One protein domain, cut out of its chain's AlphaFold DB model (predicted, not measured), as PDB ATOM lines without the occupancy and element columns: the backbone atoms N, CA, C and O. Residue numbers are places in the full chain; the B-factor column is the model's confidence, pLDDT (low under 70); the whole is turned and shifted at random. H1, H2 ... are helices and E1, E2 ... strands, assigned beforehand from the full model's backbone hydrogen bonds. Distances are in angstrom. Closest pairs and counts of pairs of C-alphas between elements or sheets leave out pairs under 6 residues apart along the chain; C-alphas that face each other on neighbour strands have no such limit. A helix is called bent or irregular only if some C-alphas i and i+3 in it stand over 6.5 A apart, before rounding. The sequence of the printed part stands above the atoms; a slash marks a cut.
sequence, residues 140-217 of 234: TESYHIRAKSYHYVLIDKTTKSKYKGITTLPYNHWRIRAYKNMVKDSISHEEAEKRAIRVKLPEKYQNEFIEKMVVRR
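AT A GLANCE: This is residues 140 to 217 of the 234 residues of an uncharacterized protein of Rhizophagus irregularis (UniProt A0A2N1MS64). A small sheet, the meander E1 E2 E3, each strand antiparallel to the one before, has the helical hairpin H1 H2 on one face as second layer; residues 210 to 217 of H3 stick out. The printed part has 78 residues, three named strands then three named helices, class mixed. It is only just loose, close to compact: radius of gyration of the C-alphas 13.9 A, spans 39 by 29 by 21 A.

IN THESE COORDINATES: E1, residues 140 to 146, begins at C-alpha 140 (169.258, 192.794, 181.956). E2 is 149 to 154, E3 159 to 163, H1 171 to 184, H2 189 to 198. H3, 203 to 217, 21.1 A long, ends at C-alpha 217 (188.074, 182.945, 215.362).

HOW THE PARTS SIT: Within hydrogen-bond range are N 143 and O 151 of E1 and E2, 2.8 A, and N 150 and O 162 of E2 and E3, 3.0 A. H1 runs across the strands, its height over the sheet 9.4 A. H1 and H2 touch, the closest C-alphas those of Tyr 179 and Ala 196, 5.7 A. H3 is apart from both; 9 of its 11 O i to N i+4 pairs are within range, and every one in H1 and H2.

THE WHOLE: The printed part has no cut. Residues 165 to 174 and 199 to 217 have pLDDT under 70.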
ATOM      1  N   THR A 140     170.296 191.748 181.942       87.81
ATOM      2  CA  THR A 140     169.258 192.794 181.956       87.81
ATOM      3  C   THR A 140     169.758 194.087 182.585       87.81
ATOM      4  O   THR A 140     169.465 195.179 182.113       87.81
ATOM      5  N   GLU A 141     170.558 193.972 183.644       86.81
ATOM      6  CA  GLU A 141     171.163 195.108 184.330       86.81
ATOM      7  C   GLU A 141     172.629 194.816 184.627       86.81
ATOM      8  O   GLU A 141     172.986 193.716 185.055       86.81
ATOM      9  N   SER A 142     173.489 195.821 184.475       88.31
ATOM     10  CA  SER A 142     174.888 195.722 184.881       88.31
ATOM     11  C   SER A 142     175.379 197.018 185.520       88.31
ATOM     12  O   SER A 142     175.063 198.123 185.086       88.31
ATOM     13  N   TYR A 143     176.152 196.867 186.592       85.25
ATOM     14  CA  TYR A 143     176.726 197.939 187.387       85.25
ATOM     15  C   TYR A 143     178.214 197.679 187.562       85.25
ATOM     16  O   TYR A 143     178.640 196.655 188.102       85.25
ATOM     17  N   HIS A 144     179.012 198.651 187.143       85.50
ATOM     18  CA  HIS A 144     180.463 198.570 187.162       85.50
ATOM     19  C   HIS A 144     180.976 199.719 188.014       85.50
ATOM     20  O   HIS A 144     180.703 200.875 187.706       85.50
ATOM     21  N   ILE A 145     181.652 199.395 189.116       80.81
ATOM     22  CA  ILE A 145     182.199 200.408 190.027       80.81
ATOM     23  C   ILE A 145     183.614 200.758 189.585       80.81
ATOM     24  O   ILE A 145     183.952 201.921 189.464       80.81
ATOM     25  N   ARG A 146     184.441 199.732 189.360       80.00
ATOM     26  CA  ARG A 146     185.847 199.876 188.973       80.00
ATOM     27  C   ARG A 146     186.360 198.606 188.313       80.00
ATOM     28  O   ARG A 146     185.696 197.568 188.342       80.00
ATOM     29  N   ALA A 147     187.597 198.650 187.823       81.25
ATOM     30  CA  ALA A 147     188.293 197.462 187.344       81.25
ATOM     31  C   ALA A 147     188.224 196.317 188.377       81.25
ATOM     32  O   ALA A 147     188.576 196.470 189.551       81.25
ATOM     33  N   LYS A 148     187.771 195.149 187.919       82.06
ATOM     34  CA  LYS A 148     187.572 193.912 188.695       82.06
ATOM     35  C   LYS A 148     186.534 194.038 189.821       82.06
ATOM     36  O   LYS A 148     186.586 193.265 190.781       82.06
ATOM     37  N   SER A 149     185.610 194.994 189.710       83.62
ATOM     38  CA  SER A 149     184.482 195.186 190.624       83.62
ATOM     39  C   SER A 149     183.190 195.474 189.858       83.62
ATOM     40  O   SER A 149     182.927 196.617 189.475       83.62
ATOM     41  N   TYR A 150     182.375 194.442 189.670       85.44
ATOM     42  CA  TYR A 150     181.149 194.515 188.880       85.44
ATOM     43  C   TYR A 150     180.045 193.627 189.443       85.44
ATOM     44  O   TYR A 150     180.301 192.669 190.176       85.44
ATOM     45  N   HIS A 151     178.820 193.956 189.059       86.56
ATOM     46  CA  HIS A 151     177.612 193.215 189.368       86.56
ATOM     47  C   HIS A 151     176.673 193.264 188.183       86.56
ATOM     48  O   HIS A 151     176.459 194.333 187.623       86.56
ATOM     49  N   TYR A 152     176.099 192.129 187.822       89.06
ATOM     50  CA  TYR A 152     175.068 192.083 186.802       89.06
ATOM     51  C   TYR A 152     173.970 191.095 187.173       89.06
ATOM     52  O   TYR A 152     174.185 190.149 187.941       89.06
ATOM     53  N   VAL A 153     172.792 191.362 186.626       88.06
ATOM     54  CA  VAL A 153     171.560 190.605 186.816       88.06
ATOM     55  C   VAL A 153     171.200 189.963 185.485       88.06
ATOM     56  O   VAL A 153     171.266 190.607 184.439       88.06
ATOM     57  N   LEU A 154     170.867 188.680 185.533       90.12
ATOM     58  CA  LEU A 154     170.414 187.904 184.388       90.12
ATOM     59  C   LEU A 154     168.884 187.903 184.313       90.12
ATOM     60  O   LEU A 154     168.196 188.238 185.280       90.12
ATOM     61  N   ILE A 155     168.345 187.530 183.155       88.25
ATOM     62  CA  ILE A 155     166.894 187.497 182.917       88.25
ATOM     63  C   ILE A 155     166.133 186.574 183.884       88.25
ATOM     64  O   ILE A 155     165.025 186.897 184.308       88.25
ATOM     65  N   ASP A 156     166.760 185.484 184.330       89.94
ATOM     66  CA  ASP A 156     166.241 184.549 185.339       89.94
ATOM     67  C   ASP A 156     166.315 185.095 186.781       89.94
ATOM     68  O   ASP A 156     166.062 184.371 187.745       89.94
ATOM     69  N   LYS A 157     166.665 186.379 186.939       86.06
ATOM     70  CA  LYS A 157     166.897 187.084 188.209       86.06
ATOM     71  C   LYS A 157     168.103 186.574 188.999       86.06
ATOM     72  O   LYS A 157     168.324 187.031 190.125       86.06
ATOM     73  N   THR A 158     168.920 185.681 188.441       87.25
ATOM     74  CA  THR A 158     170.189 185.322 189.073       87.25
ATOM     75  C   THR A 158     171.158 186.496 188.990       87.25
ATOM     76  O   THR A 158     171.147 187.299 188.054       87.25
ATOM     77  N   THR A 159     171.999 186.635 190.013       85.19
ATOM     78  CA  THR A 159     172.961 187.735 190.091       85.19
ATOM     79  C   THR A 159     174.376 187.196 190.163       85.19
ATOM     80  O   THR A 159     174.656 186.210 190.849       85.19
ATOM     81  N   LYS A 160     175.298 187.855 189.460       84.75
ATOM     82  CA  LYS A 160     176.727 187.542 189.513       84.75
ATOM     83  C   LYS A 160     177.499 188.793 189.870       84.75
ATOM     84  O   LYS A 160     177.291 189.865 189.310       84.75
ATOM     85  N   SER A 161     178.410 188.637 190.824       83.44
ATOM     86  CA  SER A 161     179.179 189.749 191.369       83.44
ATOM     87  C   SER A 161     180.634 189.359 191.557       83.44
ATOM     88  O   SER A 161     180.929 188.253 192.009       83.44
ATOM     89  N   LYS A 162     181.551 190.277 191.263       82.19
ATOM     90  CA  LYS A 162     182.986 190.109 191.511       82.19
ATOM     91  C   LYS A 162     183.525 191.365 192.164       82.19
ATOM     92  O   LYS A 162     183.175 192.464 191.751       82.19
ATOM     93  N   TYR A 163     184.403 191.194 193.150       78.75
ATOM     94  CA  TYR A 163     185.013 192.295 193.891       78.75
ATOM     95  C   TYR A 163     186.467 191.962 194.184       78.75
ATOM     96  O   TYR A 163     186.759 191.041 194.947       78.75
ATOM     97  N   LYS A 164     187.395 192.710 193.591       72.25
ATOM     98  CA  LYS A 164     188.821 192.594 193.904       72.25
ATOM     99  C   LYS A 164     189.298 193.801 194.704       72.25
ATOM    100  O   LYS A 164     189.041 194.939 194.318       72.25
ATOM    101  N   GLY A 165     190.021 193.557 195.800       61.56
ATOM    102  CA  GLY A 165     190.584 194.614 196.654       61.56
ATOM    103  C   GLY A 165     189.542 195.353 197.502       61.56
ATOM    104  O   GLY A 165     189.727 196.526 197.814       61.56
ATOM    105  N   ILE A 166     188.416 194.703 197.799       59.78
ATOM    106  CA  ILE A 166     187.426 195.145 198.788       59.78
ATOM    107  C   ILE A 166     187.372 194.033 199.835       59.78
ATOM    108  O   ILE A 166     187.287 192.862 199.469       59.78
ATOM    109  N   THR A 167     187.511 194.387 201.112       54.00
ATOM    110  CA  THR A 167     187.544 193.437 202.229       54.00
ATOM    111  C   THR A 167     186.275 192.580 202.240       54.00
ATOM    112  O   THR A 167     185.159 193.084 202.130       54.00
ATOM    113  N   THR A 168     186.461 191.265 202.319       46.62
ATOM    114  CA  THR A 168     185.469 190.236 201.983       46.62
ATOM    115  C   THR A 168     184.453 190.028 203.111       46.62
ATOM    116  O   THR A 168     184.670 189.202 203.986       46.62
ATOM    117  N   LEU A 169     183.348 190.784 203.109       53.84
ATOM    118  CA  LEU A 169     182.210 190.695 204.049       53.84
ATOM    119  C   LEU A 169     180.927 191.249 203.355       53.84
ATOM    120  O   LEU A 169     181.055 191.742 202.226       53.84
ATOM    121  N   PRO A 170     179.689 191.216 203.925       56.59
ATOM    122  CA  PRO A 170     178.464 191.647 203.202       56.59
ATOM    123  C   PRO A 170     178.453 193.126 202.778       56.59
ATOM    124  O   PRO A 170     177.584 193.574 202.030       56.59
ATOM    125  N   TYR A 171     179.489 193.850 203.187       57.38
ATOM    126  CA  TYR A 171     180.014 195.067 202.591       57.38
ATOM    127  C   TYR A 171     179.881 195.158 201.063       57.38
ATOM    128  O   TYR A 171     179.522 196.207 200.535       57.38
ATOM    129  N   ASN A 172     180.150 194.064 200.346       61.00
ATOM    130  CA  ASN A 172     180.147 194.036 198.882       61.00
ATOM    131  C   ASN A 172     178.750 194.246 198.273       61.00
ATOM    132  O   ASN A 172     178.585 195.061 197.362       61.00
ATOM    133  N   HIS A 173     177.736 193.560 198.811       64.88
ATOM    134  CA  HIS A 173     176.347 193.706 198.372       64.88
ATOM    135  C   HIS A 173     175.816 195.104 198.705       64.88
ATOM    136  O   HIS A 173     175.193 195.766 197.875       64.88
ATOM    137  N   TRP A 174     176.124 195.596 199.907       68.31
ATOM    138  CA  TRP A 174     175.690 196.919 200.340       68.31
ATOM    139  C   TRP A 174     176.329 198.051 199.532       68.31
ATOM    140  O   TRP A 174     175.643 198.997 199.160       68.31
ATOM    141  N   ARG A 175     177.617 197.939 199.194       70.62
ATOM    142  CA  ARG A 175     178.338 198.950 198.413       70.62
ATOM    143  C   ARG A 175     177.825 199.059 196.974       70.62
ATOM    144  O   ARG A 175     177.710 200.175 196.481       70.62
ATOM    145  N   ILE A 176     177.459 197.951 196.321       70.44
ATOM    146  CA  ILE A 176     176.746 198.037 195.032       70.44
ATOM    147  C   ILE A 176     175.354 198.582 195.217       70.44
ATOM    148  O   ILE A 176     174.938 199.375 194.394       70.44
ATOM    149  N   ARG A 177     174.621 198.186 196.259       74.06
ATOM    150  CA  ARG A 177     173.283 198.735 196.480       74.06
ATOM    151  C   ARG A 177     173.338 200.254 196.658       74.06
ATOM    152  O   ARG A 177     172.553 200.962 196.043       74.06
ATOM    153  N   ALA A 178     174.311 200.746 197.422       76.12
ATOM    154  CA  ALA A 178     174.592 202.166 197.569       76.12
ATOM    155  C   ALA A 178     174.974 202.805 196.225       76.12
ATOM    156  O   ALA A 178     174.389 203.812 195.855       76.12
ATOM    157  N   TYR A 179     175.882 202.190 195.460       77.56
ATOM    158  CA  TYR A 179     176.261 202.666 194.127       77.56
ATOM    159  C   TYR A 179     175.080 202.696 193.144       77.56
ATOM    160  O   TYR A 179     174.870 203.689 192.464       77.56
ATOM    161  N   LYS A 180     174.267 201.637 193.109       80.75
ATOM    162  CA  LYS A 180     173.055 201.506 192.296       80.75
ATOM    163  C   LYS A 180     172.062 202.608 192.640       80.75
ATOM    164  O   LYS A 180     171.518 203.211 191.726       80.75
ATOM    165  N   ASN A 181     171.854 202.888 193.925       82.69
ATOM    166  CA  ASN A 181     170.999 203.991 194.354       82.69
ATOM    167  C   ASN A 181     171.589 205.344 193.926       82.69
ATOM    168  O   ASN A 181     170.892 206.116 193.293       82.69
ATOM    169  N   MET A 182     172.887 205.581 194.142       82.00
ATOM    170  CA  MET A 182     173.545 206.832 193.740       82.00
ATOM    171  C   MET A 182     173.454 207.092 192.230       82.00
ATOM    172  O   MET A 182     173.152 208.205 191.815       82.00
ATOM    173  N   VAL A 183     173.688 206.066 191.407       80.62
ATOM    174  CA  VAL A 183     173.572 206.171 189.945       80.62
ATOM    175  C   VAL A 183     172.116 206.406 189.527       80.62
ATOM    176  O   VAL A 183     171.871 207.181 188.608       80.62
ATOM    177  N   LYS A 184     171.142 205.786 190.209       83.25
ATOM    178  CA  LYS A 184     169.710 206.059 189.989       83.25
ATOM    179  C   LYS A 184     169.325 207.491 190.359       83.25
ATOM    180  O   LYS A 184     168.521 208.091 189.658       83.25
ATOM    181  N   ASP A 185     169.957 208.051 191.383       84.62
ATOM    182  CA  ASP A 185     169.764 209.435 191.827       84.62
ATOM    183  C   ASP A 185     170.523 210.453 190.943       84.62
ATOM    184  O   ASP A 185     170.745 211.592 191.345       84.62
ATOM    185  N   SER A 186     170.935 210.054 189.730       84.00
ATOM    186  CA  SER A 186     171.654 210.884 188.748       84.00
ATOM    187  C   SER A 186     173.005 211.435 189.226       84.00
ATOM    188  O   SER A 186     173.518 212.407 188.671       84.00
ATOM    189  N   ILE A 187     173.629 210.806 190.229       82.19
ATOM    190  CA  ILE A 187     174.997 211.144 190.639       82.19
ATOM    191  C   ILE A 187     175.967 210.653 189.561       82.19
ATOM    192  O   ILE A 187     175.866 209.521 189.081       82.19
ATOM    193  N   SER A 188     176.940 211.495 189.206       83.06
ATOM    194  CA  SER A 188     177.971 211.138 188.226       83.06
ATOM    195  C   SER A 188     178.706 209.853 188.626       83.06
ATOM    196  O   SER A 188     178.962 209.607 189.807       83.06
ATOM    197  N   HIS A 189     179.087 209.031 187.643       78.50
ATOM    198  CA  HIS A 189     179.781 207.766 187.904       78.50
ATOM    199  C   HIS A 189     181.055 207.944 188.739       78.50
ATOM    200  O   HIS A 189     181.292 207.162 189.657       78.50
ATOM    201  N   GLU A 190     181.839 208.989 188.468       78.19
ATOM    202  CA  GLU A 190     183.084 209.261 189.192       78.19
ATOM    203  C   GLU A 190     182.821 209.590 190.670       78.19
ATOM    204  O   GLU A 190     183.516 209.118 191.575       78.19
ATOM    205  N   GLU A 191     181.785 210.380 190.938       79.44
ATOM    206  CA  GLU A 191     181.412 210.736 192.298       79.44
ATOM    207  C   GLU A 191     180.767 209.560 193.036       79.44
ATOM    208  O   GLU A 191     181.114 209.291 194.190       79.44
ATOM    209  N   ALA A 192     179.889 208.815 192.366       79.00
ATOM    210  CA  ALA A 192     179.290 207.598 192.893       79.00
ATOM    211  C   ALA A 192     180.362 206.547 193.215       79.00
ATOM    212  O   ALA A 192     180.283 205.908 194.261       79.00
ATOM    213  N   GLU A 193     181.400 206.400 192.387       75.56
ATOM    214  CA  GLU A 193     182.540 205.519 192.654       75.56
ATOM    215  C   GLU A 193     183.321 205.979 193.895       75.56
ATOM    216  O   GLU A 193     183.520 205.194 194.829       75.56
ATOM    217  N   LYS A 194     183.724 207.258 193.953       78.56
ATOM    218  CA  LYS A 194     184.453 207.826 195.105       78.56
ATOM    219  C   LYS A 194     183.666 207.651 196.399       78.56
ATOM    220  O   LYS A 194     184.231 207.226 197.412       78.56
ATOM    221  N   ARG A 195     182.365 207.952 196.367       78.31
ATOM    222  CA  ARG A 195     181.457 207.785 197.505       78.31
ATOM    223  C   ARG A 195     181.343 206.311 197.863       78.31
ATOM    224  O   ARG A 195     181.676 205.979 198.997       78.31
ATOM    225  N   ALA A 196     181.017 205.431 196.910       74.00
ATOM    226  CA  ALA A 196     180.929 203.980 197.095       74.00
ATOM    227  C   ALA A 196     182.177 203.426 197.799       74.00
ATOM    228  O   ALA A 196     182.056 202.733 198.809       74.00
ATOM    229  N   ILE A 197     183.381 203.787 197.339       71.19
ATOM    230  CA  ILE A 197     184.671 203.345 197.902       71.19
ATOM    231  C   ILE A 197     184.936 203.892 199.314       71.19
ATOM    232  O   ILE A 197     185.633 203.242 200.100       71.19
ATOM    233  N   ARG A 198     184.378 205.047 199.671       70.25
ATOM    234  CA  ARG A 198     184.512 205.629 201.014       70.25
ATOM    235  C   ARG A 198     183.430 205.176 201.982       70.25
ATOM    236  O   ARG A 198     183.642 205.302 203.186       70.25
ATOM    237  N   VAL A 199     182.302 204.649 201.494       65.88
ATOM    238  CA  VAL A 199     181.181 204.333 202.384       65.88
ATOM    239  C   VAL A 199     181.608 203.305 203.433       65.88
ATOM    240  O   VAL A 199     182.089 202.216 203.089       65.88
ATOM    241  N   LYS A 200     181.438 203.693 204.703       59.41
ATOM    242  CA  LYS A 200     181.573 202.855 205.898       59.41
ATOM    243  C   LYS A 200     180.242 202.182 206.219       59.41
ATOM    244  O   LYS A 200     179.202 202.812 206.063       59.41
ATOM    245  N   LEU A 201     180.262 200.917 206.647       58.19
ATOM    246  CA  LEU A 201     179.045 200.265 207.147       58.19
ATOM    247  C   LEU A 201     178.482 201.093 208.324       58.19
ATOM    248  O   LEU A 201     179.286 201.582 209.115       58.19
ATOM    249  N   PRO A 202     177.161 201.256 208.490       60.78
ATOM    250  CA  PRO A 202     176.606 201.878 209.691       60.78
ATOM    251  C   PRO A 202     177.062 201.146 210.961       60.78
ATOM    252  O   PRO A 202     177.127 199.916 210.964       60.78
ATOM    253  N   GLU A 203     177.343 201.887 212.034       57.72
ATOM    254  CA  GLU A 203     177.964 201.389 213.278       57.72
ATOM    255  C   GLU A 203     177.207 200.195 213.891       57.72
ATOM    256  O   GLU A 203     177.812 199.200 214.289       57.72
ATOM    257  N   LYS A 204     175.869 200.211 213.802       59.47
ATOM    258  CA  LYS A 204     174.982 199.112 214.228       59.47
ATOM    259  C   LYS A 204     175.308 197.750 213.599       59.47
ATOM    260  O   LYS A 204     175.142 196.724 214.242       59.47
ATOM    261  N   TYR A 205     175.795 197.738 212.358       54.56
ATOM    262  CA  TYR A 205     176.203 196.520 211.653       54.56
ATOM    263  C   TYR A 205     177.709 196.258 211.761       54.56
ATOM    264  O   TYR A 205     178.164 195.193 211.355       54.56
ATOM    265  N   GLN A 206     178.496 197.216 212.263       54.06
ATOM    266  CA  GLN A 206     179.918 197.007 212.540       54.06
ATOM    267  C   GLN A 206     180.095 196.170 213.813       54.06
ATOM    268  O   GLN A 206     180.851 195.200 213.793       54.06
ATOM    269  N   ASN A 207     179.339 196.482 214.871       47.94
ATOM    270  CA  ASN A 207     179.438 195.807 216.171       47.94
ATOM    271  C   ASN A 207     179.005 194.332 216.099       47.94
ATOM    272  O   ASN A 207     179.749 193.448 216.515       47.94
ATOM    273  N   GLU A 208     177.880 194.051 215.435       51.72
ATOM    274  CA  GLU A 208     177.367 192.686 215.221       51.72
ATOM    275  C   GLU A 208     178.333 191.812 214.386       51.72
ATOM    276  O   GLU A 208     178.391 190.586 214.519       51.72
ATOM    277  N   PHE A 209     179.128 192.440 213.507       44.59
ATOM    278  CA  PHE A 209     180.127 191.756 212.685       44.59
ATOM    279  C   PHE A 209     181.443 191.500 213.415       44.59
ATOM    280  O   PHE A 209     182.056 190.458 213.169       44.59
ATOM    281  N   ILE A 210     181.872 192.417 214.290       46.53
ATOM    282  CA  ILE A 210     183.034 192.214 215.164       46.53
ATOM    283  C   ILE A 210     182.758 191.029 216.093       46.53
ATOM    284  O   ILE A 210     183.577 190.112 216.138       46.53
ATOM    285  N   GLU A 211     181.579 190.966 216.718       41.66
ATOM    286  CA  GLU A 211     181.166 189.822 217.542       41.66
ATOM    287  C   GLU A 211     181.163 188.507 216.744       41.66
ATOM    288  O   GLU A 211     181.814 187.541 217.141       41.66
ATOM    289  N   LYS A 212     180.554 188.470 215.548       42.53
ATOM    290  CA  LYS A 212     180.568 187.276 214.673       42.53
ATOM    291  C   LYS A 212     181.965 186.894 214.151       42.53
ATOM    292  O   LYS A 212     182.188 185.735 213.794       42.53
ATOM    293  N   MET A 213     182.911 187.833 214.051       34.34
ATOM    294  CA  MET A 213     184.316 187.549 213.708       34.34
ATOM    295  C   MET A 213     185.112 187.008 214.899       34.34
ATOM    296  O   MET A 213     185.958 186.138 214.695       34.34
ATOM    297  N   VAL A 214     184.847 187.499 216.111       38.38
ATOM    298  CA  VAL A 214     185.447 186.999 217.358       38.38
ATOM    299  C   VAL A 214     184.958 185.577 217.642       38.38
ATOM    300  O   VAL A 214     185.783 184.696 217.877       38.38
ATOM    301  N   VAL A 215     183.656 185.317 217.486       37.72
ATOM    302  CA  VAL A 215     183.068 183.972 217.617       37.72
ATOM    303  C   VAL A 215     183.692 182.998 216.605       37.72
ATOM    304  O   VAL A 215     184.230 181.966 216.995       37.72
ATOM    305  N   ARG A 216     183.775 183.367 215.315       31.03
ATOM    306  CA  ARG A 216     184.380 182.496 214.285       31.03
ATOM    307  C   ARG A 216     185.892 182.283 214.413       31.03
ATOM    308  O   ARG A 216     186.398 181.331 213.829       31.03
ATOM    309  N   ARG A 217     186.632 183.148 215.117       29.11
ATOM    310  CA  ARG A 217     188.074 182.945 215.362       29.11
ATOM    311  C   ARG A 217     188.343 181.932 216.477       29.11
ATOM    312  O   ARG A 217     189.360 181.249 216.399       29.11
TER     313      ARG A 217